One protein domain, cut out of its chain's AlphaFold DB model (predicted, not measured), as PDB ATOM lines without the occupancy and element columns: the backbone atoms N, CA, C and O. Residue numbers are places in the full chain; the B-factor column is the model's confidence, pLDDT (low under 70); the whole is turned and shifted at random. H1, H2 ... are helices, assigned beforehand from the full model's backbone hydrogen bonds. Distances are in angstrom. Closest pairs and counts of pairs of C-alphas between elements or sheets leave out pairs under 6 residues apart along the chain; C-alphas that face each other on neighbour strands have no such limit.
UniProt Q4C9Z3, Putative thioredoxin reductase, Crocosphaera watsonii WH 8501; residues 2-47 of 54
ATOM      1  N   MET A   2     -33.525 -37.459  20.511       97.12
ATOM      2  CA  MET A   2     -32.554 -36.365  20.698       97.12
ATOM      3  C   MET A   2     -32.520 -35.402  19.493       97.12
ATOM      4  O   MET A   2     -31.464 -34.900  19.117       97.12
ATOM      5  N   ALA A   3     -33.663 -35.247  18.815       97.38
ATOM      6  CA  ALA A   3     -33.775 -34.451  17.598       97.38
ATOM      7  C   ALA A   3     -33.718 -32.957  17.930       97.38
ATOM      8  O   ALA A   3     -34.206 -32.525  18.978       97.38
ATOM      9  N   THR A   4     -33.119 -32.182  17.036       98.31
ATOM     10  CA  THR A   4     -33.119 -30.720  17.108       98.31
ATOM     11  C   THR A   4     -34.360 -30.147  16.417       98.31
ATOM     12  O   THR A   4     -35.266 -30.880  16.026       98.31
ATOM     13  N   ASN A   5     -34.407 -28.824  16.260       97.62
ATOM     14  CA  ASN A   5     -35.417 -28.145  15.450       97.62
ATOM     15  C   ASN A   5     -35.182 -28.280  13.934       97.62
ATOM     16  O   ASN A   5     -36.025 -27.836  13.159       97.62
ATOM     17  N   VAL A   6     -34.043 -28.838  13.510       98.00
ATOM     18  CA  VAL A   6     -33.743 -29.123  12.105       98.00
ATOM     19  C   VAL A   6     -33.939 -30.616  11.859       98.00
ATOM     20  O   VAL A   6     -33.300 -31.454  12.502       98.00
ATOM     21  N   ASP A   7     -34.823 -30.945  10.917       97.50
ATOM     22  CA  ASP A   7     -35.101 -32.329  10.535       97.50
ATOM     23  C   ASP A   7     -33.828 -33.036  10.059       97.50
ATOM     24  O   ASP A   7     -33.034 -32.499   9.289       97.50
ATOM     25  N   GLY A   8     -33.629 -34.265  10.535       97.44
ATOM     26  CA  GLY A   8     -32.420 -35.032  10.241       97.44
ATOM     27  C   GLY A   8     -31.183 -34.620  11.054       97.44
ATOM     28  O   GLY A   8     -30.107 -35.162  10.806       97.44
ATOM     29  N   VAL A   9     -31.307 -33.710  12.029       98.38
ATOM     30  CA  VAL A   9     -30.196 -33.288  12.898       98.38
ATOM     31  C   VAL A   9     -30.491 -33.629  14.361       98.38
ATOM     32  O   VAL A   9     -31.535 -33.266  14.906       98.38
ATOM     33  N   TRP A  10     -29.534 -34.290  15.019       98.62
ATOM     34  CA  TRP A  10     -29.586 -34.676  16.433       98.62
ATOM     35  C   TRP A  10     -28.418 -34.074  17.210       98.62
ATOM     36  O   TRP A  10     -27.326 -33.902  16.672       98.62
ATOM     37  N   ALA A  11     -28.642 -33.804  18.494       98.44
ATOM     38  CA  ALA A  11     -27.619 -33.330  19.421       98.44
ATOM     39  C   ALA A  11     -27.577 -34.247  20.647       98.44
ATOM     40  O   ALA A  11     -28.619 -34.526  21.235       98.44
ATOM     41  N   ILE A  12     -26.388 -34.713  21.035       98.69
ATOM     42  CA  ILE A  12     -26.201 -35.695  22.116       98.69
ATOM     43  C   ILE A  12     -25.085 -35.280  23.071       98.69
ATOM     44  O   ILE A  12     -24.102 -34.670  22.650       98.69
ATOM     45  N   GLY A  13     -25.222 -35.636  24.349       98.62
ATOM     46  CA  GLY A  13     -24.211 -35.353  25.362       98.62
ATOM     47  C   GLY A  13     -24.077 -33.862  25.670       98.62
ATOM     48  O   GLY A  13     -25.039 -33.094  25.587       98.62
ATOM     49  N   ASP A  14     -22.867 -33.444  26.036       98.62
ATOM     50  CA  ASP A  14     -22.626 -32.148  26.681       98.62
ATOM     51  C   ASP A  14     -22.894 -30.923  25.792       98.62
ATOM     52  O   ASP A  14     -23.113 -29.832  26.321       98.62
ATOM     53  N   ILE A  15     -22.992 -31.085  24.464       98.25
ATOM     54  CA  ILE A  15     -23.424 -30.009  23.546       98.25
ATOM     55  C   ILE A  15     -24.834 -29.492  23.881       98.25
ATOM     56  O   ILE A  15     -25.159 -28.338  23.612       98.25
ATOM     57  N   ARG A  16     -25.668 -30.322  24.520       97.94
ATOM     58  CA  ARG A  16     -27.017 -29.953  24.977       97.94
ATOM     59  C   ARG A  16     -27.004 -29.060  26.222       97.94
ATOM     60  O   ARG A  16     -28.062 -28.613  26.652       97.94
ATOM     61  N   ASN A  17     -25.829 -28.853  26.821       97.25
ATOM     62  CA  ASN A  17     -25.586 -28.038  28.011       97.25
ATOM     63  C   ASN A  17     -26.558 -28.311  29.176       97.25
ATOM     64  O   ASN A  17     -26.977 -27.404  29.894       97.25
ATOM     65  N   THR A  18     -26.925 -29.579  29.368       97.81
ATOM     66  CA  THR A  18     -27.671 -30.008  30.557       97.81
ATOM     67  C   THR A  18     -26.739 -30.012  31.781       97.81
ATOM     68  O   THR A  18     -25.514 -30.078  31.622       97.81
ATOM     69  N   PRO A  19     -27.265 -29.966  33.020       98.50
ATOM     70  CA  PRO A  19     -26.420 -30.046  34.214       98.50
ATOM     71  C   PRO A  19     -25.771 -31.430  34.416       98.50
ATOM     72  O   PRO A  19     -24.836 -31.559  35.203       98.50
ATOM     73  N   PHE A  20     -26.230 -32.470  33.713       97.94
ATOM     74  CA  PHE A  20     -25.833 -33.863  33.940       97.94
ATOM     75  C   PHE A  20     -24.645 -34.283  33.062       97.94
ATOM     76  O   PHE A  20     -24.775 -35.113  32.164       97.94
ATOM     77  N   LYS A  21     -23.468 -33.715  33.336       98.06
ATOM     78  CA  LYS A  21     -22.233 -33.933  32.557       98.06
ATOM     79  C   LYS A  21     -21.498 -35.192  33.004       98.06
ATOM     80  O   LYS A  21     -20.454 -35.127  33.651       98.06
ATOM     81  N   GLN A  22     -22.109 -36.347  32.763       98.75
ATOM     82  CA  GLN A  22     -21.560 -37.658  33.114       98.75
ATOM     83  C   GLN A  22     -21.449 -38.520  31.857       98.75
ATOM     84  O   GLN A  22     -22.384 -38.574  31.060       98.75
ATOM     85  N   ALA A  23     -20.340 -39.245  31.704       98.50
ATOM     86  CA  ALA A  23     -20.074 -40.053  30.511       98.50
ATOM     87  C   ALA A  23     -21.217 -41.036  30.188       98.50
ATOM     88  O   ALA A  23     -21.619 -41.163  29.034       98.50
ATOM     89  N   VAL A  24     -21.797 -41.670  31.213       98.62
ATOM     90  CA  VAL A  24     -22.931 -42.596  31.051       98.62
ATOM     91  C   VAL A  24     -24.203 -41.902  30.546       98.62
ATOM     92  O   VAL A  24     -24.956 -42.490  29.775       98.62
ATOM     93  N   VAL A  25     -24.423 -40.636  30.915       98.50
ATOM     94  CA  VAL A  25     -25.566 -39.844  30.435       98.50
ATOM     95  C   VAL A  25     -25.374 -39.501  28.958       98.50
ATOM     96  O   VAL A  25     -26.272 -39.739  28.155       98.50
ATOM     97  N   ALA A  26     -24.181 -39.035  28.576       98.69
ATOM     98  CA  ALA A  26     -23.857 -38.748  27.178       98.69
ATOM     99  C   ALA A  26     -23.933 -40.003  26.285       98.69
ATOM    100  O   ALA A  26     -24.435 -39.935  25.162       98.69
ATOM    101  N   ALA A  27     -23.501 -41.162  26.791       98.69
ATOM    102  CA  ALA A  27     -23.652 -42.438  26.094       98.69
ATOM    103  C   ALA A  27     -25.132 -42.827  25.915       98.69
ATOM    104  O   ALA A  27     -25.536 -43.247  24.828       98.69
ATOM    105  N   GLY A  28     -25.957 -42.633  26.952       98.50
ATOM    106  CA  GLY A  28     -27.406 -42.840  26.885       98.50
ATOM    107  C   GLY A  28     -28.082 -41.958  25.833       98.50
ATOM    108  O   GLY A  28     -28.875 -42.455  25.030       98.50
ATOM    109  N   ASP A  29     -27.710 -40.676  25.767       98.69
ATOM    110  CA  ASP A  29     -28.167 -39.762  24.715       98.69
ATOM    111  C   ASP A  29     -27.816 -40.281  23.316       98.69
ATOM    112  O   ASP A  29     -28.675 -40.296  22.428       98.69
ATOM    113  N   GLY A  30     -26.575 -40.744  23.134       98.69
ATOM    114  CA  GLY A  30     -26.105 -41.353  21.890       98.69
ATOM    115  C   GLY A  30     -26.936 -42.565  21.473       98.69
ATOM    116  O   GLY A  30     -27.370 -42.645  20.324       98.69
ATOM    117  N   CYS A  31     -27.237 -43.463  22.412       98.38
ATOM    118  CA  CYS A  31     -28.052 -44.651  22.151       98.38
ATOM    119  C   CYS A  31     -29.480 -44.276  21.707       98.38
ATOM    120  O   CYS A  31     -29.977 -44.756  20.684       98.38
ATOM    121  N   ILE A  32     -30.113 -43.324  22.402       98.50
ATOM    122  CA  ILE A  32     -31.452 -42.825  22.046       98.50
ATOM    123  C   ILE A  32     -31.444 -42.147  20.667       98.50
ATOM    124  O   ILE A  32     -32.399 -42.299  19.894       98.50
ATOM    125  N   ALA A  33     -30.397 -41.384  20.345       98.50
ATOM    126  CA  ALA A  33     -30.252 -40.748  19.041       98.50
ATOM    127  C   ALA A  33     -30.059 -41.775  17.921       98.50
ATOM    128  O   ALA A  33     -30.753 -41.688  16.915       98.50
ATOM    129  N   ALA A  34     -29.203 -42.781  18.104       98.50
ATOM    130  CA  ALA A  34     -28.961 -43.820  17.102       98.50
ATOM    131  C   ALA A  34     -30.246 -44.585  16.743       98.50
ATOM    132  O   ALA A  34     -30.590 -44.707  15.567       98.50
ATOM    133  N   MET A  35     -31.025 -45.004  17.747       98.31
ATOM    134  CA  MET A  35     -32.323 -45.660  17.525       98.31
ATOM    135  C   MET A  35     -33.335 -44.732  16.828       98.31
ATOM    136  O   MET A  35     -34.132 -45.163  15.994       98.31
ATOM    137  N   SER A  36     -33.304 -43.436  17.157       98.06
ATOM    138  CA  SER A  36     -34.117 -42.411  16.495       98.06
ATOM    139  C   SER A  36     -33.727 -42.218  15.027       98.06
ATOM    140  O   SER A  36     -34.610 -42.038  14.189       98.06
ATOM    141  N   ILE A  37     -32.428 -42.235  14.730       98.38
ATOM    142  CA  ILE A  37     -31.868 -42.089  13.384       98.38
ATOM    143  C   ILE A  37     -32.221 -43.311  12.534       98.38
ATOM    144  O   ILE A  37     -32.700 -43.134  11.417       98.38
ATOM    145  N   ASP A  38     -32.082 -44.533  13.064       98.38
ATOM    146  CA  ASP A  38     -32.497 -45.754  12.352       98.38
ATOM    147  C   ASP A  38     -33.978 -45.689  11.956       98.38
ATOM    148  O   ASP A  38     -34.317 -45.958  10.801       98.38
ATOM    149  N   ARG A  39     -34.857 -45.263  12.877       97.62
ATOM    150  CA  ARG A  39     -36.281 -45.064  12.568       97.62
ATOM    151  C   ARG A  39     -36.481 -44.044  11.450       97.62
ATOM    152  O   ARG A  39     -37.274 -44.296  10.545       97.62
ATOM    153  N   PHE A  40     -35.798 -42.903  11.536       97.69
ATOM    154  CA  PHE A  40     -35.928 -41.802  10.582       97.69
ATOM    155  C   PHE A  40     -35.473 -42.207   9.175       97.69
ATOM    156  O   PHE A  40     -36.243 -42.074   8.224       97.69
ATOM    157  N   LEU A  41     -34.266 -42.765   9.046       98.12
ATOM    158  CA  LEU A  41     -33.686 -43.143   7.754       98.12
ATOM    159  C   LEU A  41     -34.459 -44.283   7.083       98.12
ATOM    160  O   LEU A  41     -34.675 -44.253   5.872       98.12
ATOM    161  N   ASN A  42     -34.922 -45.261   7.863       98.06
ATOM    162  CA  ASN A  42     -35.651 -46.419   7.341       98.06
ATOM    163  C   ASN A  42     -37.174 -46.219   7.295       98.06
ATOM    164  O   ASN A  42     -37.894 -47.169   6.993       98.06
ATOM    165  N   LYS A  43     -37.675 -45.015   7.615       97.25
ATOM    166  CA  LYS A  43     -39.111 -44.675   7.641       97.25
ATOM    167  C   LYS A  43     -39.960 -45.684   8.427       97.25
ATOM    168  O   LYS A  43     -41.058 -46.046   8.012       97.25
ATOM    169  N   ARG A  44     -39.444 -46.167   9.559       96.56
ATOM    170  CA  ARG A  44     -40.167 -47.139  10.393       96.56
ATOM    171  C   ARG A  44     -41.285 -46.442  11.166       96.56
ATOM    172  O   ARG A  44     -41.097 -45.329  11.658       96.56
ATOM    173  N   GLU A  45     -42.397 -47.140  11.374       95.81
ATOM    174  CA  GLU A  45     -43.489 -46.658  12.234       95.81
ATOM    175  C   GLU A  45     -43.070 -46.574  13.715       95.81
ATOM    176  O   GLU A  45     -43.524 -45.700  14.452       95.81
ATOM    177  N   GLY A  46     -42.144 -47.439  14.149       94.88
ATOM    178  CA  GLY A  46     -41.682 -47.535  15.534       94.88
ATOM    179  C   GLY A  46     -40.167 -47.681  15.678       94.88
ATOM    180  O   GLY A  46     -39.441 -47.917  14.712       94.88
ATOM    181  N   ILE A  47     -39.683 -47.537  16.913       97.12
ATOM    182  CA  ILE A  47     -38.273 -47.758  17.258       97.12
ATOM    183  C   ILE A  47     -37.972 -49.263  17.237       97.12
ATOM    184  O   ILE A  47     -38.591 -50.029  17.979       97.12
TER     185      ILE A  47
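This is residues 2 to 47 of the 54 residues of the protein "Putative thioredoxin reductase" of Crocosphaera watsonii WH 8501 (UniProt Q4C9Z3). One long helix, H2, makes one long side of a flat shape, and a looped stretch, residues 2 to 12, runs over one side of it into the short helix H1 near the first end of H2. After H2, the tail of residues 42 to 47 folds back beside its last part. The printed part has 46 residues with two named helices, H1 then H2, which hold 23 of them, and no named strand; the class is all helix. It is only just compact, close to loose, with a radius of gyration of the C-alphas of 11.3 A, and spans 32 by 20 by 10 A.

H2, residues 23 to 41, touches H1, residues 13 to 16, with its residues 25 to 30 alone. Their closest C-alphas, those of Gly 13 and Ala 26, are 3.9 A apart. In H2 every O i to N i+4 pair is within hydrogen-bond range; H1 is too short for such a pair.

H2 measures 26.7 A, from C-alpha 23 at (-20.074, -40.053, 30.511) to C-alpha 41 at (-33.686, -43.143, 7.754). H1 begins at C-alpha 13 (-24.211, -35.353, 25.362).

The C-alphas of Pro 19 and Lys 43 are the two farthest apart, 32.9 A. The printed part has no cut, and the link from H1 to H2 is short. No printed residue is under 70 in pLDDT.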